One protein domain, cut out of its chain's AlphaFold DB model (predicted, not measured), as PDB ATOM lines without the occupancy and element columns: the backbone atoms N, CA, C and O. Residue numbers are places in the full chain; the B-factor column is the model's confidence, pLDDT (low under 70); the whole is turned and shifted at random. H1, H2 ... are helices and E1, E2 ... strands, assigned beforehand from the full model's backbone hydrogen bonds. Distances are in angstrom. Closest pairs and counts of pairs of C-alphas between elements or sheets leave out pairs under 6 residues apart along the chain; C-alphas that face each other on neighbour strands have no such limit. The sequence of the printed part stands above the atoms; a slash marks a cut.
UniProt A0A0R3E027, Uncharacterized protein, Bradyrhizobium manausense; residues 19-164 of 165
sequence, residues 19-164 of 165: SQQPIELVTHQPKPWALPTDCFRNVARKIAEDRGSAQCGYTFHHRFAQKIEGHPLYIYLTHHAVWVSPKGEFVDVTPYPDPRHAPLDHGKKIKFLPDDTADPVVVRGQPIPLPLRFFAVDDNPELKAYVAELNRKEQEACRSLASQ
ATOM      1  N   SER A  19      46.882  34.218 -98.778       96.56
ATOM      2  CA  SER A  19      47.962  34.131 -99.757       96.56
ATOM      3  C   SER A  19      47.521  34.757-101.080       96.56
ATOM      4  O   SER A  19      46.346  34.723-101.445       96.56
ATOM      5  N   GLN A  20      48.472  35.331-101.822       94.44
ATOM      6  CA  GLN A  20      48.224  35.834-103.181       94.44
ATOM      7  C   GLN A  20      48.268  34.723-104.241       94.44
ATOM      8  O   GLN A  20      47.984  34.976-105.411       94.44
ATOM      9  N   GLN A  21      48.628  33.500-103.846       96.69
ATOM     10  CA  GLN A  21      48.688  32.354-104.744       96.69
ATOM     11  C   GLN A  21      47.291  31.756-104.989       96.69
ATOM     12  O   GLN A  21      46.397  31.884-104.146       96.69
ATOM     13  N   PRO A  22      47.067  31.112-106.149       96.00
ATOM     14  CA  PRO A  22      45.803  30.444-106.434       96.00
ATOM     15  C   PRO A  22      45.599  29.205-105.550       96.00
ATOM     16  O   PRO A  22      46.550  28.576-105.096       96.00
ATOM     17  N   ILE A  23      44.336  28.826-105.334       96.44
ATOM     18  CA  ILE A  23      44.002  27.536-104.719       96.44
ATOM     19  C   ILE A  23      44.299  26.429-105.732       96.44
ATOM     20  O   ILE A  23      43.746  26.425-106.832       96.44
ATOM     21  N   GLU A  24      45.108  25.464-105.319       95.88
ATOM     22  CA  GLU A  24      45.504  24.299-106.095       95.88
ATOM     23  C   GLU A  24      44.692  23.058-105.712       95.88
ATOM     24  O   GLU A  24      44.312  22.846-104.554       95.88
ATOM     25  N   LEU A  25      44.460  22.195-106.704       94.81
ATOM     26  CA  LEU A  25      43.914  20.857-106.486       94.81
ATOM     27  C   LEU A  25      45.053  19.843-106.395       94.81
ATOM     28  O   LEU A  25      45.583  19.376-107.405       94.81
ATOM     29  N   VAL A  26      45.382  19.462-105.169       96.19
ATOM     30  CA  VAL A  26      46.503  18.575-104.848       96.19
ATOM     31  C   VAL A  26      46.045  17.127-104.863       96.19
ATOM     32  O   VAL A  26      44.969  16.817-104.359       96.19
ATOM     33  N   THR A  27      46.851  16.220-105.416       96.94
ATOM     34  CA  THR A  27      46.529  14.785-105.392       96.94
ATOM     35  C   THR A  27      46.686  14.243-103.975       96.94
ATOM     36  O   THR A  27      47.762  14.348-103.393       96.94
ATOM     37  N   HIS A  28      45.641  13.625-103.425       96.50
ATOM     38  CA  HIS A  28      45.722  12.937-102.138       96.50
ATOM     39  C   HIS A  28      46.190  11.500-102.349       96.50
ATOM     40  O   HIS A  28      45.482  10.676-102.931       96.50
ATOM     41  N   GLN A  29      47.412  11.211-101.910       96.38
ATOM     42  CA  GLN A  29      48.030   9.897-102.037       96.38
ATOM     43  C   GLN A  29      48.822   9.571-100.762       96.38
ATOM     44  O   GLN A  29      50.061   9.617-100.764       96.38
ATOM     45  N   PRO A  30      48.122   9.232 -99.663       96.38
ATOM     46  CA  PRO A  30      48.769   8.977 -98.392       96.38
ATOM     47  C   PRO A  30      49.716   7.781 -98.482       96.38
ATOM     48  O   PRO A  30      49.457   6.806 -99.197       96.38
ATOM     49  N   LYS A  31      50.831   7.850 -97.752       97.00
ATOM     50  CA  LYS A  31      51.792   6.743 -97.677       97.00
ATOM     51  C   LYS A  31      51.498   5.851 -96.468       97.00
ATOM     52  O   LYS A  31      51.110   6.375 -95.430       97.00
ATOM     53  N   PRO A  32      51.726   4.524 -96.545       96.25
ATOM     54  CA  PRO A  32      51.465   3.618 -95.419       96.25
ATOM     55  C   PRO A  32      52.248   3.957 -94.147       96.25
ATOM     56  O   PRO A  32      51.819   3.627 -93.049       96.25
ATOM     57  N   TRP A  33      53.408   4.600 -94.301       96.69
ATOM     58  CA  TRP A  33      54.257   5.020 -93.192       96.69
ATOM     59  C   TRP A  33      53.907   6.406 -92.638       96.69
ATOM     60  O   TRP A  33      54.484   6.807 -91.628       96.69
ATOM     61  N   ALA A  34      53.044   7.161 -93.321       97.44
ATOM     62  CA  ALA A  34      52.743   8.538 -92.963       97.44
ATOM     63  C   ALA A  34      51.850   8.577 -91.725       97.44
ATOM     64  O   ALA A  34      50.897   7.807 -91.601       97.44
ATOM     65  N   LEU A  35      52.156   9.492 -90.808       95.94
ATOM     66  CA  LEU A  35      51.367   9.673 -89.596       95.94
ATOM     67  C   LEU A  35      50.287  10.736 -89.827       95.94
ATOM     68  O   LEU A  35      50.570  11.761 -90.461       95.94
ATOM     69  N   PRO A  36      49.058  10.539 -89.313       93.12
ATOM     70  CA  PRO A  36      48.058  11.597 -89.294       93.12
ATOM     71  C   PRO A  36      48.627  12.840 -88.605       93.12
ATOM     72  O   PRO A  36      49.357  12.715 -87.624       93.12
ATOM     73  N   THR A  37      48.279  14.031 -89.091       87.44
ATOM     74  CA  THR A  37      48.663  15.333 -88.500       87.44
ATOM     75  C   THR A  37      50.163  15.679 -88.496       87.44
ATOM     76  O   THR A  37      50.509  16.781 -88.093       87.44
ATOM     77  N   ASP A  38      51.052  14.812 -89.002       94.31
ATOM     78  CA  ASP A  38      52.509  15.055 -89.048       94.31
ATOM     79  C   ASP A  38      52.995  15.417 -90.468       94.31
ATOM     80  O   ASP A  38      53.932  14.829 -91.017       94.31
ATOM     81  N   CYS A  39      52.301  16.352 -91.128       96.75
ATOM     82  CA  CYS A  39      52.489  16.639 -92.554       96.75
ATOM     83  C   CYS A  39      53.916  17.084 -92.909       96.75
ATOM     84  O   CYS A  39      54.469  16.605 -93.899       96.75
ATOM     85  N   PHE A  40      54.561  17.908 -92.079       97.38
ATOM     86  CA  PHE A  40      55.933  18.371 -92.318       97.38
ATOM     87  C   PHE A  40      56.940  17.227 -92.305       97.38
ATOM     88  O   PHE A  40      57.760  17.118 -93.217       97.38
ATOM     89  N   ARG A  41      56.872  16.338 -91.305       96.81
ATOM     90  CA  ARG A  41      57.783  15.189 -91.254       96.81
ATOM     91  C   ARG A  41      57.450  14.166 -92.329       96.81
ATOM     92  O   ARG A  41      58.369  13.568 -92.887       96.81
ATOM     93  N   ASN A  42      56.170  14.005 -92.667       98.19
ATOM     94  CA  ASN A  42      55.777  13.151 -93.777       98.19
ATOM     95  C   ASN A  42      56.400  13.646 -95.090       98.19
ATOM     96  O   ASN A  42      57.024  12.873 -95.813       98.19
ATOM     97  N   VAL A  43      56.297  14.943 -95.381       98.31
ATOM     98  CA  VAL A  43      56.901  15.541 -96.578       98.31
ATOM     99  C   VAL A  43      58.427  15.463 -96.529       98.31
ATOM    100  O   VAL A  43      59.034  15.063 -97.519       98.31
ATOM    101  N   ALA A  44      59.061  15.742 -95.387       97.75
ATOM    102  CA  ALA A  44      60.513  15.621 -95.237       97.75
ATOM    103  C   ALA A  44      61.009  14.198 -95.543       97.75
ATOM    104  O   ALA A  44      61.967  14.014 -96.295       97.75
ATOM    105  N   ARG A  45      60.311  13.177 -95.030       98.00
ATOM    106  CA  ARG A  45      60.602  11.779 -95.358       98.00
ATOM    107  C   ARG A  45      60.403  11.496 -96.844       98.00
ATOM    108  O   ARG A  45      61.249  10.854 -97.460       98.00
ATOM    109  N   LYS A  46      59.323  12.007 -97.436       98.38
ATOM    110  CA  LYS A  46      59.041  11.829 -98.862       98.38
ATOM    111  C   LYS A  46      60.120  12.448 -99.757       98.38
ATOM    112  O   LYS A  46      60.453  11.859-100.783       98.38
ATOM    113  N   ILE A  47      60.680  13.592 -99.362       98.50
ATOM    114  CA  ILE A  47      61.809  14.237-100.046       98.50
ATOM    115  C   ILE A  47      63.076  13.387 -99.926       98.50
ATOM    116  O   ILE A  47      63.801  13.230-100.906       98.50
ATOM    117  N   ALA A  48      63.340  12.812 -98.751       98.12
ATOM    118  CA  ALA A  48      64.493  11.937 -98.552       98.12
ATOM    119  C   ALA A  48      64.411  10.650 -99.398       98.12
ATOM    120  O   ALA A  48      65.428  10.208 -99.926       98.12
ATOM    121  N   GLU A  49      63.214  10.073 -99.545       97.69
ATOM    122  CA  GLU A  49      62.981   8.856-100.340       97.69
ATOM    123  C   GLU A  49      63.011   9.144-101.854       97.69
ATOM    124  O   GLU A  49      63.740   8.489-102.600       97.69
ATOM    125  N   ASP A  50      62.275  10.164-102.310       98.00
ATOM    126  CA  ASP A  50      61.933  10.331-103.732       98.00
ATOM    127  C   ASP A  50      62.390  11.677-104.333       98.00
ATOM    128  O   ASP A  50      61.997  12.021-105.454       98.00
ATOM    129  N   ARG A  51      63.232  12.444-103.622       97.81
ATOM    130  CA  ARG A  51      63.657  13.817-103.977       97.81
ATOM    131  C   ARG A  51      62.460  14.777-104.064       97.81
ATOM    132  O   ARG A  51      61.410  14.517-103.490       97.81
ATOM    133  N   GLY A  52      62.609  15.906-104.757       97.75
ATOM    134  CA  GLY A  52      61.582  16.948-104.863       97.75
ATOM    135  C   GLY A  52      61.738  18.021-103.788       97.75
ATOM    136  O   GLY A  52      62.839  18.228-103.277       97.75
ATOM    137  N   SER A  53      60.646  18.700-103.456       98.38
ATOM    138  CA  SER A  53      60.627  19.770-102.456       98.38
ATOM    139  C   SER A  53      59.346  19.749-101.621       98.38
ATOM    140  O   SER A  53      58.428  18.962-101.863       98.38
ATOM    141  N   ALA A  54      59.314  20.582-100.584       98.19
ATOM    142  CA  ALA A  54      58.113  20.856 -99.812       98.19
ATOM    143  C   ALA A  54      57.467  22.136-100.343       98.19
ATOM    144  O   ALA A  54      58.179  23.086-100.659       98.19
ATOM    145  N   GLN A  55      56.138  22.165-100.386       98.50
ATOM    146  CA  GLN A  55      55.373  23.405-100.457       98.50
ATOM    147  C   GLN A  55      54.523  23.512 -99.196       98.50
ATOM    148  O   GLN A  55      53.698  22.636 -98.920       98.50
ATOM    149  N   CYS A  56      54.720  24.593 -98.448       98.31
ATOM    150  CA  CYS A  56      53.883  24.938 -97.309       98.31
ATOM    151  C   CYS A  56      52.705  25.813 -97.749       98.31
ATOM    152  O   CYS A  56      52.717  26.443 -98.813       98.31
ATOM    153  N   GLY A  57      51.650  25.793 -96.943       98.25
ATOM    154  CA  GLY A  57      50.412  26.494 -97.228       98.25
ATOM    155  C   GLY A  57      49.301  26.047 -96.294       98.25
ATOM    156  O   GLY A  57      49.548  25.649 -95.155       98.25
ATOM    157  N   TYR A  58      48.065  26.086 -96.774       98.00
ATOM    158  CA  TYR A  58      46.893  25.811 -95.953       98.00
ATOM    159  C   TYR A  58      45.921  24.868 -96.641       98.00
ATOM    160  O   TYR A  58      45.677  24.953 -97.842       98.00
ATOM    161  N   THR A  59      45.312  23.988 -95.860       96.62
ATOM    162  CA  THR A  59      44.142  23.220 -96.296       96.62
ATOM    163  C   THR A  59      42.871  23.856 -95.752       96.62
ATOM    164  O   THR A  59      42.866  24.388 -94.642       96.62
ATOM    165  N   PHE A  60      41.789  23.807 -96.528       95.88
ATOM    166  CA  PHE A  60      40.499  24.366 -96.128       95.88
ATOM    167  C   PHE A  60      39.664  23.322 -95.403       95.88
ATOM    168  O   PHE A  60      39.533  22.196 -95.870       95.88
ATOM    169  N   HIS A  61      39.025  23.715 -94.312       94.62
ATOM    170  CA  HIS A  61      38.123  22.875 -93.536       94.62
ATOM    171  C   HIS A  61      36.863  23.656 -93.181       94.62
ATOM    172  O   HIS A  61      36.859  24.886 -93.207       94.62
ATOM    173  N   HIS A  62      35.794  22.956 -92.805       93.25
ATOM    174  CA  HIS A  62      34.560  23.599 -92.367       93.25
ATOM    175  C   HIS A  62      34.008  23.000 -91.075       93.25
ATOM    176  O   HIS A  62      34.239  21.831 -90.741       93.25
ATOM    177  N   ARG A  63      33.254  23.821 -90.345       92.94
ATOM    178  CA  ARG A  63      32.490  23.452 -89.149       92.94
ATOM    179  C   ARG A  63      31.241  24.312 -89.045       92.94
ATOM    180  O   ARG A  63      31.120  25.333 -89.709       92.94
ATOM    181  N   PHE A  64      30.343  23.910 -88.156       93.06
ATOM    182  CA  PHE A  64      29.156  24.677 -87.805       93.06
ATOM    183  C   PHE A  64      29.317  25.287 -86.413       93.06
ATOM    184  O   PHE A  64      29.785  24.621 -85.482       93.06
ATOM    185  N   ALA A  65      28.943  26.555 -86.264       94.56
ATOM    186  CA  ALA A  65      28.994  27.269 -84.999       94.56
ATOM    187  C   ALA A  65      27.839  26.815 -84.091       94.56
ATOM    188  O   ALA A  65      26.742  27.362 -84.116       94.56
ATOM    189  N   GLN A  66      28.093  25.800 -83.260       93.00
ATOM    190  CA  GLN A  66      27.066  25.149 -82.429       93.00
ATOM    191  C   GLN A  66      26.367  26.089 -81.428       93.00
ATOM    192  O   GLN A  66      25.272  25.790 -80.971       93.00
ATOM    193  N   LYS A  67      26.995  27.222 -81.087       91.38
ATOM    194  CA  LYS A  67      26.488  28.200 -80.109       91.38
ATOM    195  C   LYS A  67      25.632  29.316 -80.714       91.38
ATOM    196  O   LYS A  67      25.144  30.147 -79.959       91.38
ATOM    197  N   ILE A  68      25.492  29.357 -82.037       93.00
ATOM    198  CA  ILE A  68      24.684  30.352 -82.749       93.00
ATOM    199  C   ILE A  68      23.446  29.649 -83.308       93.00
ATOM    200  O   ILE A  68      23.545  28.522 -83.810       93.00
ATOM    201  N   GLU A  69      22.286  30.302 -83.210       92.62
ATOM    202  CA  GLU A  69      21.037  29.782 -83.766       92.62
ATOM    203  C   GLU A  69      21.181  29.520 -85.272       92.62
ATOM    204  O   GLU A  69      21.817  30.270 -86.010       92.62
ATOM    205  N   GLY A  70      20.634  28.395 -85.733       89.81
ATOM    206  CA  GLY A  70      20.791  27.963 -87.121       89.81
ATOM    207  C   GLY A  70      22.174  27.392 -87.456       89.81
ATOM    208  O   GLY A  70      22.401  27.018 -88.603       89.81
ATOM    209  N   HIS A  71      23.075  27.284 -86.472       93.12
ATOM    210  CA  HIS A  71      24.387  26.644 -86.585       93.12
ATOM    211  C   HIS A  71      25.142  27.037 -87.860       93.12
ATOM    212  O   HIS A  71      25.488  26.161 -88.654       93.12
ATOM    213  N   PRO A  72      25.381  28.336 -88.103       93.19
ATOM    214  CA  PRO A  72      25.982  28.794 -89.343       93.19
ATOM    215  C   PRO A  72      27.367  28.176 -89.568       93.19
ATOM    216  O   PRO A  72      28.127  27.903 -88.634       93.19
ATOM    217  N   LEU A  73      27.675  27.936 -90.839       93.38
ATOM    218  CA  LEU A  73      28.943  27.374 -91.288       93.38
ATOM    219  C   LEU A  73      30.069  28.406 -91.123       93.38
ATOM    220  O   LEU A  73      29.878  29.582 -91.399       93.38
ATOM    221  N   TYR A  74      31.261  27.967 -90.742       95.06
ATOM    222  CA  TYR A  74      32.490  28.751 -90.852       95.06
ATOM    223  C   TYR A  74      33.602  27.901 -91.463       95.06
ATOM    224  O   TYR A  74      33.567  26.666 -91.410       95.06
ATOM    225  N   ILE A  75      34.591  28.577 -92.039       95.94
ATOM    226  CA  ILE A  75      35.794  27.961 -92.589       95.94
ATOM    227  C   ILE A  75      36.934  28.121 -91.598       95.94
ATOM    228  O   ILE A  75      37.053  29.148 -90.931       95.94
ATOM    229  N   TYR A  76      37.792  27.112 -91.524       96.69
ATOM    230  CA  TYR A  76      39.099  27.266 -90.911       96.69
ATOM    231  C   TYR A  76      40.183  26.687 -91.810       96.69
ATOM    232  O   TYR A  76      39.958  25.727 -92.550       96.69
ATOM    233  N   LEU A  77      41.348  27.316 -91.773       96.94
ATOM    234  CA  LEU A  77      42.530  26.919 -92.514       96.94
ATOM    235  C   LEU A  77      43.523  26.295 -91.543       96.94
ATOM    236  O   LEU A  77      43.821  26.876 -90.498       96.94
ATOM    237  N   THR A  78      44.036  25.127 -91.917       96.00
ATOM    238  CA  THR A  78      45.062  24.408 -91.157       96.00
ATOM    239  C   THR A  78      46.374  24.480 -91.918       96.00
ATOM    240  O   THR A  78      46.400  24.145 -93.107       96.00
ATOM    241  N   HIS A  79      47.446  24.903 -91.242       97.06
ATOM    242  CA  HIS A  79      48.791  24.916 -91.813       97.06
ATOM    243  C   HIS A  79      49.200  23.501 -92.226       97.06
ATOM    244  O   HIS A  79      49.049  22.547 -91.461       97.06
ATOM    245  N   HIS A  80      49.654  23.358 -93.467       97.62
ATOM    246  CA  HIS A  80      49.894  22.062 -94.082       97.62
ATOM    247  C   HIS A  80      51.094  22.109 -95.018       97.62
ATOM    248  O   HIS A  80      51.386  23.140 -95.624       97.62
ATOM    249  N   ALA A  81      51.745  20.962 -95.176       98.25
ATOM    250  CA  ALA A  81      52.797  20.763 -96.156       98.25
ATOM    251  C   ALA A  81      52.392  19.676 -97.150       98.25
ATOM    252  O   ALA A  81      51.895  18.614 -96.765       98.25
ATOM    253  N   VAL A  82      52.664  19.931 -98.426       98.25
ATOM    254  CA  VAL A  82      52.530  18.953 -99.509       98.25
ATOM    255  C   VAL A  82      53.893  18.701-100.145       98.25
ATOM    256  O   VAL A  82      54.786  19.550-100.112       98.25
ATOM    257  N   TRP A  83      54.073  17.510-100.705       98.69
ATOM    258  CA  TRP A  83      55.275  17.168-101.455       98.69
ATOM    259  C   TRP A  83      55.125  17.636-102.898       98.69
ATOM    260  O   TRP A  83      54.135  17.308-103.552       98.69
ATOM    261  N   VAL A  84      56.121  18.357-103.405       98.50
ATOM    262  CA  VAL A  84      56.236  18.698-104.822       98.50
ATOM    263  C   VAL A  84      57.185  17.696-105.464       98.50
ATOM    264  O   VAL A  84      58.364  17.603-105.104       98.50
ATOM    265  N   SER A  85      56.664  16.907-106.402       98.19
ATOM    266  CA  SER A  85      57.450  15.897-107.103       98.19
ATOM    267  C   SER A  85      58.560  16.540-107.946       98.19
ATOM    268  O   SER A  85      58.450  17.707-108.320       98.19
ATOM    269  N   PRO A  86      59.607  15.796-108.354       98.06
ATOM    270  CA  PRO A  86      60.597  16.299-109.312       98.06
ATOM    271  C   PRO A  86      60.009  16.769-110.654       98.06
ATOM    272  O   PRO A  86      60.699  17.434-111.420       98.06
ATOM    273  N   LYS A  87      58.750  16.414-110.955       97.56
ATOM    274  CA  LYS A  87      58.007  16.871-112.137       97.56
ATOM    275  C   LYS A  87      57.152  18.120-111.872       97.56
ATOM    276  O   LYS A  87      56.468  18.571-112.782       97.56
ATOM    277  N   GLY A  88      57.170  18.658-110.651       96.69
ATOM    278  CA  GLY A  88      56.371  19.814-110.238       96.69
ATOM    279  C   GLY A  88      54.947  19.478-109.786       96.69
ATOM    280  O   GLY A  88      54.133  20.380-109.633       96.69
ATOM    281  N   GLU A  89      54.613  18.202-109.578       97.25
ATOM    282  CA  GLU A  89      53.256  17.797-109.189       97.25
ATOM    283  C   GLU A  89      53.075  17.875-107.675       97.25
ATOM    284  O   GLU A  89      53.901  17.357-106.922       97.25
ATOM    285  N   PHE A  90      51.962  18.452-107.228       97.94
ATOM    286  CA  PHE A  90      51.654  18.565-105.808       97.94
ATOM    287  C   PHE A  90      50.941  17.295-105.337       97.94
ATOM    288  O   PHE A  90      49.902  16.897-105.884       97.94
ATOM    289  N   VAL A  91      51.474  16.679-104.282       98.00
ATOM    290  CA  VAL A  91      50.931  15.463-103.677       98.00
ATOM    291  C   VAL A  91      50.868  15.610-102.165       98.00
ATOM    292  O   VAL A  91      51.879  15.817-101.491       98.00
ATOM    293  N   ASP A  92      49.677  15.424-101.616       97.75
ATOM    294  CA  ASP A  92      49.490  15.282-100.185       97.75
ATOM    295  C   ASP A  92      49.673  13.819 -99.782       97.75
ATOM    296  O   ASP A  92      48.907  12.932-100.169       97.75
ATOM    297  N   VAL A  93      50.723  13.579 -99.002       97.88
ATOM    298  CA  VAL A  93      51.107  12.255 -98.505       97.88
ATOM    299  C   VAL A  93      50.561  11.964 -97.104       97.88
ATOM    300  O   VAL A  93      50.804  10.877 -96.575       97.88
ATOM    301  N   THR A  94      49.825  12.901 -96.501       97.06
ATOM    302  CA  THR A  94      49.310  12.781 -95.132       97.06
ATOM    303  C   THR A  94      47.951  12.069 -95.113       97.06
ATOM    304  O   THR A  94      47.052  12.437 -95.870       97.06
ATOM    305  N   PRO A  95      47.748  11.038 -94.272       95.44
ATOM    306  CA  PRO A  95      46.459  10.362 -94.160       95.44
ATOM    307  C   PRO A  95      45.481  11.127 -93.258       95.44
ATOM    308  O   PRO A  95      45.870  11.682 -92.229       95.44
ATOM    309  N   TYR A  96      44.189  11.045 -93.589       92.88
ATOM    310  CA  TYR A  96      43.085  11.581 -92.782       92.88
ATOM    311  C   TYR A  96      42.131  10.448 -92.367       92.88
ATOM    312  O   TYR A  96      41.054  10.300 -92.941       92.88
ATOM    313  N   PRO A  97      42.519   9.596 -91.398       90.50
ATOM    314  CA  PRO A  97      41.677   8.475 -90.966       90.50
ATOM    315  C   PRO A  97      40.396   8.938 -90.257       90.50
ATOM    316  O   PRO A  97      39.416   8.202 -90.203       90.50
ATOM    317  N   ASP A  98      40.412  10.155 -89.713       88.38
ATOM    318  CA  ASP A  98      39.260  10.797 -89.103       88.38
ATOM    319  C   ASP A  98      38.677  11.836 -90.072       88.38
ATOM    320  O   ASP A  98      39.348  12.837 -90.351       88.38
ATOM    321  N   PRO A  99      37.429  11.663 -90.550       84.19
ATOM    322  CA  PRO A  99      36.771  12.624 -91.432       84.19
ATOM    323  C   PRO A  99      36.687  14.038 -90.853       84.19
ATOM    324  O   PRO A  99      36.583  15.003 -91.604       84.19
ATOM    325  N   ARG A 100      36.758  14.199 -89.526       82.62
ATOM    326  CA  ARG A 100      36.788  15.521 -88.885       82.62
ATOM    327  C   ARG A 100      38.057  16.290 -89.243       82.62
ATOM    328  O   ARG A 100      38.037  17.515 -89.269       82.62
ATOM    329  N   HIS A 101      39.158  15.601 -89.509       83.19
ATOM    330  CA  HIS A 101      40.431  16.221 -89.880       83.19
ATOM    331  C   HIS A 101      40.649  16.245 -91.395       83.19
ATOM    332  O   HIS A 101      41.675  16.749 -91.843       83.19
ATOM    333  N   ALA A 102      39.710  15.702 -92.174       88.00
ATOM    334  CA  ALA A 102      39.793  15.710 -93.622       88.00
ATOM    335  C   ALA A 102      39.476  17.114 -94.172       88.00
ATOM    336  O   ALA A 102      38.451  17.697 -93.803       88.00
ATOM    337  N   PRO A 103      40.325  17.653 -95.062       92.31
ATOM    338  CA  PRO A 103      40.070  18.934 -95.703       92.31
ATOM    339  C   PRO A 103      38.920  18.851 -96.716       92.31
ATOM    340  O   PRO A 103      38.449  17.773 -97.083       92.31
ATOM    341  N   LEU A 104      38.460  20.014 -97.175       90.00
ATOM    342  CA  LEU A 104      37.459  20.142 -98.228       90.00
ATOM    343  C   LEU A 104      37.910  19.452 -99.516       90.00
ATOM    344  O   LEU A 104      39.080  19.523 -99.902       90.00
ATOM    345  N   ASP A 105      36.916  18.850-100.176       72.81
ATOM    346  CA  ASP A 105      37.061  17.910-101.286       72.81
ATOM    347  C   ASP A 105      37.927  16.720-100.878       72.81
ATOM    348  O   ASP A 105      39.106  16.714-101.180       72.81
ATOM    349  N   HIS A 106      37.376  15.714-100.181       65.50
ATOM    350  CA  HIS A 106      38.165  14.545 -99.778       65.50
ATOM    351  C   HIS A 106      37.781  13.265-100.532       65.50
ATOM    352  O   HIS A 106      36.727  12.670-100.318       65.50
ATOM    353  N   GLY A 107      38.673  12.866-101.438       71.62
ATOM    354  CA  GLY A 107      38.632  11.687-102.300       71.62
ATOM    355  C   GLY A 107      40.051  11.437-102.817       71.62
ATOM    356  O   GLY A 107      40.941  11.153-102.030       71.62
ATOM    357  N   LYS A 108      40.305  11.594-104.125       87.25
ATOM    358  CA  LYS A 108      41.675  11.534-104.697       87.25
ATOM    359  C   LYS A 108      42.381  12.890-104.812       87.25
ATOM    360  O   LYS A 108      43.535  12.935-105.230       87.25
ATOM    361  N   LYS A 109      41.698  13.991-104.511       92.94
ATOM    362  CA  LYS A 109      42.259  15.348-104.525       92.94
ATOM    363  C   LYS A 109      41.848  16.086-103.261       92.94
ATOM    364  O   LYS A 109      40.934  15.590-102.621       92.94
ATOM    365  N   ILE A 110      42.513  17.196-102.937       93.88
ATOM    366  CA  ILE A 110      42.153  18.154-101.879       93.88
ATOM    367  C   ILE A 110      42.390  19.590-102.360       93.88
ATOM    368  O   ILE A 110      43.244  19.819-103.220       93.88
ATOM    369  N   LYS A 111      41.675  20.558-101.777       94.88
ATOM    370  CA  LYS A 111      41.952  21.991-101.971       94.88
ATOM    371  C   LYS A 111      43.071  22.459-101.044       94.88
ATOM    372  O   LYS A 111      42.943  22.395 -99.819       94.88
ATOM    373  N   PHE A 112      44.140  22.972-101.638       97.19
ATOM    374  CA  PHE A 112      45.315  23.489-100.948       97.19
ATOM    375  C   PHE A 112      45.598  24.912-101.419       97.19
ATOM    376  O   PHE A 112      45.528  25.195-102.607       97.19
ATOM    377  N   LEU A 113      45.905  25.809-100.493       98.00
ATOM    378  CA  LEU A 113      46.336  27.170-100.777       98.00
ATOM    379  C   LEU A 113      47.838  27.265-100.502       98.00
ATOM    380  O   LEU A 113      48.210  27.319 -99.327       98.00
ATOM    381  N   PRO A 114      48.694  27.270-101.534       98.19
ATOM    382  CA  PRO A 114      50.123  27.474-101.359       98.19
ATOM    383  C   PRO A 114      50.419  28.850-100.755       98.19
ATOM    384  O   PRO A 114      49.728  29.835-101.033       98.19
ATOM    385  N   ASP A 115      51.451  28.920 -99.925       98.00
ATOM    386  CA  ASP A 115      51.945  30.173 -99.366       98.00
ATOM    387  C   ASP A 115      53.453  30.067 -99.106       98.00
ATOM    388  O   ASP A 115      53.892  29.393 -98.174       98.00
ATOM    389  N   ASP A 116      54.244  30.750 -99.933       96.00
ATOM    390  CA  ASP A 116      55.714  30.774 -99.858       96.00
ATOM    391  C   ASP A 116      56.237  31.505 -98.614       96.00
ATOM    392  O   ASP A 116      57.435  31.505 -98.349       96.00
ATOM    393  N   THR A 117      55.349  32.145 -97.849       95.25
ATOM    394  CA  THR A 117      55.677  32.773 -96.564       95.25
ATOM    395  C   THR A 117      55.245  31.927 -95.366       95.25
ATOM    396  O   THR A 117      55.543  32.282 -94.225       95.25
ATOM    397  N   ALA A 118      54.582  30.788 -95.598       95.06
ATOM    398  CA  ALA A 118      54.070  29.906 -94.555       95.06
ATOM    399  C   ALA A 118      55.090  28.845 -94.113       95.06
ATOM    400  O   ALA A 118      54.730  27.683 -93.918       95.06
ATOM    401  N   ASP A 119      56.360  29.204 -93.942       93.56
ATOM    402  CA  ASP A 119      57.338  28.264 -93.391       93.56
ATOM    403  C   ASP A 119      57.037  27.959 -91.911       93.56
ATOM    404  O   ASP A 119      56.725  28.871 -91.136       93.56
ATOM    405  N   PRO A 120      57.109  26.683 -91.478       93.19
ATOM    406  CA  PRO A 120      56.927  26.339 -90.075       93.19
ATOM    407  C   PRO A 120      58.069  26.902 -89.228       93.19
ATOM    408  O   PRO A 120      59.231  26.935 -89.640       93.19
ATOM    409  N   VAL A 121      57.760  27.257 -87.983       90.25
ATOM    410  CA  VAL A 121      58.791  27.642 -87.014       90.25
ATOM    411  C   VAL A 121      59.488  26.380 -86.519       90.25
ATOM    412  O   VAL A 121      58.828  25.445 -86.076       90.25
ATOM    413  N   VAL A 122      60.818  26.329 -86.553       89.38
ATOM    414  CA  VAL A 122      61.570  25.158 -86.076       89.38
ATOM    415  C   VAL A 122      62.042  25.378 -84.641       89.38
ATOM    416  O   VAL A 122      62.879  26.236 -84.378       89.38
ATOM    417  N   VAL A 123      61.559  24.549 -83.712       86.50
ATOM    418  CA  VAL A 123      61.958  24.569 -82.295       86.50
ATOM    419  C   VAL A 123      62.584  23.227 -81.940       86.50
ATOM    420  O   VAL A 123      61.947  22.185 -82.061       86.50
ATOM    421  N   ARG A 124      63.857  23.226 -81.520       88.25
ATOM    422  CA  ARG A 124      64.620  22.000 -81.183       88.25
ATOM    423  C   ARG A 124      64.563  20.932 -82.292       88.25
ATOM    424  O   ARG A 124      64.405  19.743 -82.026       88.25
ATOM    425  N   GLY A 125      64.661  21.374 -83.548       86.00
ATOM    426  CA  GLY A 125      64.600  20.507 -84.729       86.00
ATOM    427  C   GLY A 125      63.201  19.992 -85.076       86.00
ATOM    428  O   GLY A 125      63.081  19.132 -85.944       86.00
ATOM    429  N   GLN A 126      62.150  20.490 -84.417       86.12
ATOM    430  CA  GLN A 126      60.767  20.110 -84.688       86.12
ATOM    431  C   GLN A 126      60.010  21.239 -85.390       86.12
ATOM    432  O   GLN A 126      60.029  22.361 -84.881       86.12
ATOM    433  N   PRO A 127      59.346  20.968 -86.530       90.25
ATOM    434  CA  PRO A 127      58.495  21.952 -87.179       90.25
ATOM    435  C   PRO A 127      57.228  22.159 -86.347       90.25
ATOM    436  O   PRO A 127      56.491  21.214 -86.063       90.25
ATOM    437  N   ILE A 128      56.988  23.404 -85.959       90.50
ATOM    438  CA  ILE A 128      55.786  23.854 -85.269       90.50
ATOM    439  C   ILE A 128      54.892  24.543 -86.307       90.50
ATOM    440  O   ILE A 128      55.358  25.473 -86.977       90.50
ATOM    441  N   PRO A 129      53.635  24.093 -86.471       92.56
ATOM    442  CA  PRO A 129      52.726  24.690 -87.434       92.56
ATOM    443  C   PRO A 129      52.376  26.133 -87.062       92.56
ATOM    444  O   PRO A 129      52.324  26.500 -85.885       92.56
ATOM    445  N   LEU A 130      52.084  26.935 -88.082       93.25
ATOM    446  CA  LEU A 130      51.475  28.246 -87.924       93.25
ATOM    447  C   LEU A 130      50.045  28.114 -87.367       93.25
ATOM    448  O   LEU A 130      49.397  27.080 -87.577       93.25
ATOM    449  N   PRO A 131      49.544  29.154 -86.675       93.56
ATOM    450  CA  PRO A 131      48.222  29.129 -86.062       93.56
ATOM    451  C   PRO A 131      47.107  28.847 -87.072       93.56
ATOM    452  O   PRO A 131      47.186  29.239 -88.242       93.56
ATOM    453  N   LEU A 132      46.025  28.231 -86.599       95.19
ATOM    454  CA  LEU A 132      44.793  28.114 -87.372       95.19
ATOM    455  C   LEU A 132      44.241  29.501 -87.724       95.19
ATOM    456  O   LEU A 132      44.368  30.467 -86.970       95.19
ATOM    457  N   ARG A 133      43.571  29.599 -88.872       95.56
ATOM    458  CA  ARG A 133      42.899  30.837 -89.296       95.56
ATOM    459  C   ARG A 133      41.425  30.573 -89.535       95.56
ATOM    460  O   ARG A 133      41.091  29.679 -90.304       95.56
ATOM    461  N   PHE A 134      40.551  31.346 -88.899       97.56
ATOM    462  CA  PHE A 134      39.100  31.153 -88.946       97.56
ATOM    463  C   PHE A 134      38.418  32.271 -89.738       97.56
ATOM    464  O   PHE A 134      38.775  33.439 -89.586       97.56
ATOM    465  N   PHE A 135      37.402  31.919 -90.531       97.06
ATOM    466  CA  PHE A 135      36.690  32.833 -91.428       97.06
ATOM    467  C   PHE A 135      35.180  32.592 -91.392       97.06
ATOM    468  O   PHE A 135      34.709  31.455 -91.485       97.06
ATOM    469  N   ALA A 136      34.415  33.678 -91.289       95.31
ATOM    470  CA  ALA A 136      32.972  33.652 -91.488       95.31
ATOM    471  C   ALA A 136      32.674  33.518 -92.990       95.31
ATOM    472  O   ALA A 136      33.360  34.120 -93.811       95.31
ATOM    473  N   VAL A 137      31.664  32.725 -93.354       92.06
ATOM    474  CA  VAL A 137      31.300  32.504 -94.770       92.06
ATOM    475  C   VAL A 137      30.279  33.508 -95.294       92.06
ATOM    476  O   VAL A 137      30.019  33.543 -96.495       92.06
ATOM    477  N   ASP A 138      29.672  34.287 -94.400       87.00
ATOM    478  CA  ASP A 138      28.662  35.285 -94.715       87.00
ATOM    479  C   ASP A 138      28.754  36.506 -93.784       87.00
ATOM    480  O   ASP A 138      29.633  36.617 -92.923       87.00
ATOM    481  N   ASP A 139      27.841  37.453 -93.996       88.94
ATOM    482  CA  ASP A 139      27.806  38.722 -93.277       88.94
ATOM    483  C   ASP A 139      27.096  38.671 -91.918       88.94
ATOM    484  O   ASP A 139      26.911  39.727 -91.313       88.94
ATOM    485  N   ASN A 140      26.734  37.486 -91.405       91.88
ATOM    486  CA  ASN A 140      26.076  37.360 -90.106       91.88
ATOM    487  C   ASN A 140      26.960  37.964 -88.985       91.88
ATOM    488  O   ASN A 140      28.056  37.449 -88.723       91.88
ATOM    489  N   PRO A 141      26.501  39.025 -88.289       95.62
ATOM    490  CA  PRO A 141      27.283  39.675 -87.238       95.62
ATOM    491  C   PRO A 141      27.663  38.747 -86.080       95.62
ATOM    492  O   PRO A 141      28.778  38.844 -85.567       95.62
ATOM    493  N   GLU A 142      26.782  37.820 -85.690       96.31
ATOM    494  CA  GLU A 142      27.061  36.857 -84.618       96.31
ATOM    495  C   GLU A 142      28.154  35.871 -85.032       96.31
ATOM    496  O   GLU A 142      29.068  35.590 -84.255       96.31
ATOM    497  N   LEU A 143      28.117  35.397 -86.283       95.88
ATOM    498  CA  LEU A 143      29.156  34.524 -86.828       95.88
ATOM    499  C   LEU A 143      30.504  35.243 -86.908       95.88
ATOM    500  O   LEU A 143      31.525  34.673 -86.525       95.88
ATOM    501  N   LYS A 144      30.512  36.499 -87.367       96.56
ATOM    502  CA  LYS A 144      31.725  37.325 -87.417       96.56
ATOM    503  C   LYS A 144      32.329  37.518 -86.028       96.56
ATOM    504  O   LYS A 144      33.533  37.326 -85.866       96.56
ATOM    505  N   ALA A 145      31.510  37.825 -85.020       97.00
ATOM    506  CA  ALA A 145      31.964  37.945 -83.636       97.00
ATOM    507  C   ALA A 145      32.517  36.615 -83.093       97.00
ATOM    508  O   ALA A 145      33.577  36.585 -82.469       97.00
ATOM    509  N   TYR A 146      31.842  35.502 -83.386       96.81
ATOM    510  CA  TYR A 146      32.290  34.167 -82.996       96.81
ATOM    511  C   TYR A 146      33.635  33.787 -83.631       96.81
ATOM    512  O   TYR A 146      34.534  33.308 -82.942       96.81
ATOM    513  N   VAL A 147      33.806  34.035 -84.930       97.12
ATOM    514  CA  VAL A 147      35.061  33.785 -85.652       97.12
ATOM    515  C   VAL A 147      36.191  34.689 -85.153       97.12
ATOM    516  O   VAL A 147      37.316  34.219 -84.982       97.12
ATOM    517  N   ALA A 148      35.910  35.963 -84.872       96.62
ATOM    518  CA  ALA A 148      36.890  36.876 -84.285       96.62
ATOM    519  C   ALA A 148      37.392  36.363 -82.925       96.62
ATOM    520  O   ALA A 148      38.595  36.365 -82.666       96.62
ATOM    521  N   GLU A 149      36.489  35.842 -82.093       96.88
ATOM    522  CA  GLU A 149      36.837  35.236 -80.808       96.88
ATOM    523  C   GLU A 149      37.676  33.954 -80.962       96.88
ATOM    524  O   GLU A 149      38.609  33.737 -80.188       96.88
ATOM    525  N   LEU A 150      37.393  33.115 -81.967       97.00
ATOM    526  CA  LEU A 150      38.228  31.945 -82.271       97.00
ATOM    527  C   LEU A 150      39.652  32.352 -82.658       97.00
ATOM    528  O   LEU A 150      40.608  31.825 -82.094       97.00
ATOM    529  N   ASN A 151      39.794  33.325 -83.561       96.31
ATOM    530  CA  ASN A 151      41.102  33.846 -83.958       96.31
ATOM    531  C   ASN A 151      41.865  34.442 -82.761       96.31
ATOM    532  O   ASN A 151      43.066  34.211 -82.626       96.31
ATOM    533  N   ARG A 152      41.182  35.161 -81.857       95.94
ATOM    534  CA  ARG A 152      41.798  35.697 -80.632       95.94
ATOM    535  C   ARG A 152      42.336  34.579 -79.736       95.94
ATOM    536  O   ARG A 152      43.490  34.641 -79.317       95.94
ATOM    537  N   LYS A 153      41.528  33.547 -79.469       95.56
ATOM    538  CA  LYS A 153      41.934  32.403 -78.633       95.56
ATOM    539  C   LYS A 153      43.105  31.633 -79.222       95.56
ATOM    540  O   LYS A 153      44.003  31.249 -78.482       95.56
ATOM    541  N   GLU A 154      43.096  31.426 -80.532       94.69
ATOM    542  CA  GLU A 154      44.183  30.751 -81.235       94.69
ATOM    543  C   GLU A 154      45.497  31.530 -81.090       94.69
ATOM    544  O   GLU A 154      46.519  30.976 -80.688       94.69
ATOM    545  N   GLN A 155      45.465  32.848 -81.304       90.25
ATOM    546  CA  GLN A 155      46.640  33.703 -81.110       90.25
ATOM    547  C   GLN A 155      47.150  33.679 -79.663       90.25
ATOM    548  O   GLN A 155      48.361  33.656 -79.436       90.25
ATOM    549  N   GLU A 156      46.253  33.684 -78.676       91.56
ATOM    550  CA  GLU A 156      46.613  33.582 -77.257       91.56
ATOM    551  C   GLU A 156      47.253  32.237 -76.918       91.56
ATOM    552  O   GLU A 156      48.278  32.206 -76.232       91.56
ATOM    553  N   ALA A 157      46.704  31.138 -77.439       88.62
ATOM    554  CA  ALA A 157      47.266  29.805 -77.267       88.62
ATOM    555  C   ALA A 157      48.684  29.723 -77.855       88.62
ATOM    556  O   ALA A 157      49.612  29.294 -77.166       88.62
ATOM    557  N   CYS A 158      48.886  30.218 -79.080       84.38
ATOM    558  CA  CYS A 158      50.202  30.237 -79.718       84.38
ATOM    559  C   CYS A 158      51.216  31.109 -78.961       84.38
ATOM    560  O   CYS A 158      52.361  30.699 -78.780       84.38
ATOM    561  N   ARG A 159      50.810  32.286 -78.461       83.31
ATOM    562  CA  ARG A 159      51.685  33.154 -77.648       83.31
ATOM    563  C   ARG A 159      52.077  32.509 -76.319       83.31
ATOM    564  O   ARG A 159      53.227  32.633 -75.913       83.31
ATOM    565  N   SER A 160      51.141  31.824 -75.661       77.56
ATOM    566  CA  SER A 160      51.396  31.109 -74.404       77.56
ATOM    567  C   SER A 160      52.390  29.957 -74.583       77.56
ATOM    568  O   SER A 160      53.224  29.718 -73.715       77.56
ATOM    569  N   LEU A 161      52.342  29.265 -75.725       72.75
ATOM    570  CA  LEU A 161      53.331  28.241 -76.068       72.75
ATOM    571  C   LEU A 161      54.704  28.858 -76.370       72.75
ATOM    572  O   LEU A 161      55.719  28.339 -75.916       72.75
ATOM    573  N   ALA A 162      54.740  29.986 -77.086       64.62
ATOM    574  CA  ALA A 162      55.985  30.675 -77.417       64.62
ATOM    575  C   ALA A 162      56.716  31.242 -76.185       64.62
ATOM    576  O   ALA A 162      57.939  31.302 -76.189       64.62
ATOM    577  N   SER A 163      56.000  31.631 -75.123       66.00
ATOM    578  CA  SER A 163      56.619  32.097 -73.873       66.00
ATOM    579  C   SER A 163      57.162  30.972 -72.981       66.00
ATOM    580  O   SER A 163      57.820  31.259 -71.982       66.00
ATOM    581  N   GLN A 164      56.890  29.709 -73.328       58.34
ATOM    582  CA  GLN A 164      57.343  28.513 -72.604       58.34
ATOM    583  C   GLN A 164      58.447  27.731 -73.343       58.34
ATOM    584  O   GLN A 164      58.977  26.768 -72.783       58.34
TER     585      GLN A 164
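Overview. This is residues 19 to 164 of the 165 residues of an uncharacterized protein of Bradyrhizobium manausense (UniProt A0A0R3E027). A small closed barrel of five strands, E1 to E5, forms the body, and the long hairpin of E2 and E3 runs on past the ring, where the short strand E8 joins E3. H1 packs on the outside of the barrel along E3, H2 lies along E8 at the extended part of the hairpin, and E6 and E7 make a small separate hairpin near the start of H1. The printed part has 146 residues, with two named helices and eight named strands in the order E1 H1 E2 E3 E4 E5 E6 E7 E8 H2; the barrel sheet is mixed, the sheet of E6 and E7 is antiparallel, and the class is mixed, helices and strands. The whole is compact, with a radius of gyration of the C-alphas of 16.2 A, and it spans 49 by 38 by 30 A along its three main axes.

Along the chain. The longest strands are E2, residues 53 to 64, which is 35.1 A from first to last C-alpha, and E3, residues 73 to 84, which is 31.7 A and bends by 57 degrees at residue 79. The ring also holds E1, residues 24 to 28, beginning at C-alpha 24 at (45.504, 24.299, -106.095), E4, residues 90 to 92, and E5, residues 109 to 114, which is 14.8 A long. E8 is residues 133 to 136, E6 is residues 121 to 123 and E7 is residues 126 to 128. H1, residues 39 to 50, is 15.9 A long and begins at C-alpha 39 at (52.489, 16.639, -92.554). H2, residues 141 to 162, is 31.6 A long and ends at C-alpha 162 at (55.985, 30.675, -77.417).

Arrangement. Round the closed barrel run E1, E4, E3, E2, E5 and back to E1. E2, E3 and E4 form a meander, each strand the antiparallel neighbour of the one before, and with E5 they make a Greek key, the meander's first strand being the antiparallel neighbour of the fourth. In the hairpin of E2 and E3, N 57 and O 80 are 3.0 A apart and N 76 and O 61 are 2.9 A apart. E4 is antiparallel to E3, with N 91 and O 83 at 2.8 A, and parallel to E1, with N 92 and O 27 at 2.8 A. E5 is antiparallel to E1, with N 26 and O 110 at 2.9 A, and to E2, with N 58 and O 113 at 2.8 A. E4 and E8 lie on one side of E3, beside residues 82 to 84 and 74 to 77, and E2 lies on the other side; N 75 of E3 and O 135 of E8 are 2.9 A apart. H1 is on the barrel, outside it, at a height over the sheet of 8.3 A. It lies over E3 and runs along it at 18 degrees on the local plane, only just not over E2, on which 2 of its C-alphas fall; its closest C-alphas to E3 are those of Val 43 and Trp 83, 5.4 A. H2 is also on the barrel and outside it, at a height of 9.4 A, over E8 and along it at 0 degrees on the local plane; the closest C-alphas are those of Ala 136 and Lys 144, 5.6 A. H1 and H2 are apart. In both helices every O i to N i+4 pair is within hydrogen-bond range. In the hairpin of E6 and E7, N 128 and O 121 are 2.8 A apart; E6 and H1 are apart, while the closest C-alphas of H1 and E7, those of Phe 40 and Pro 127, are 6.8 A apart.

Size, cuts and confidence. The two C-alphas farthest apart are those of Arg 51 and Glu 69, 49.8 A. The printed part has no cut. The link from E4 to E5, residues 93 to 108, is long. The mean pLDDT of the printed part is 93.2, and residues 106 and 162 to 164 are under 70.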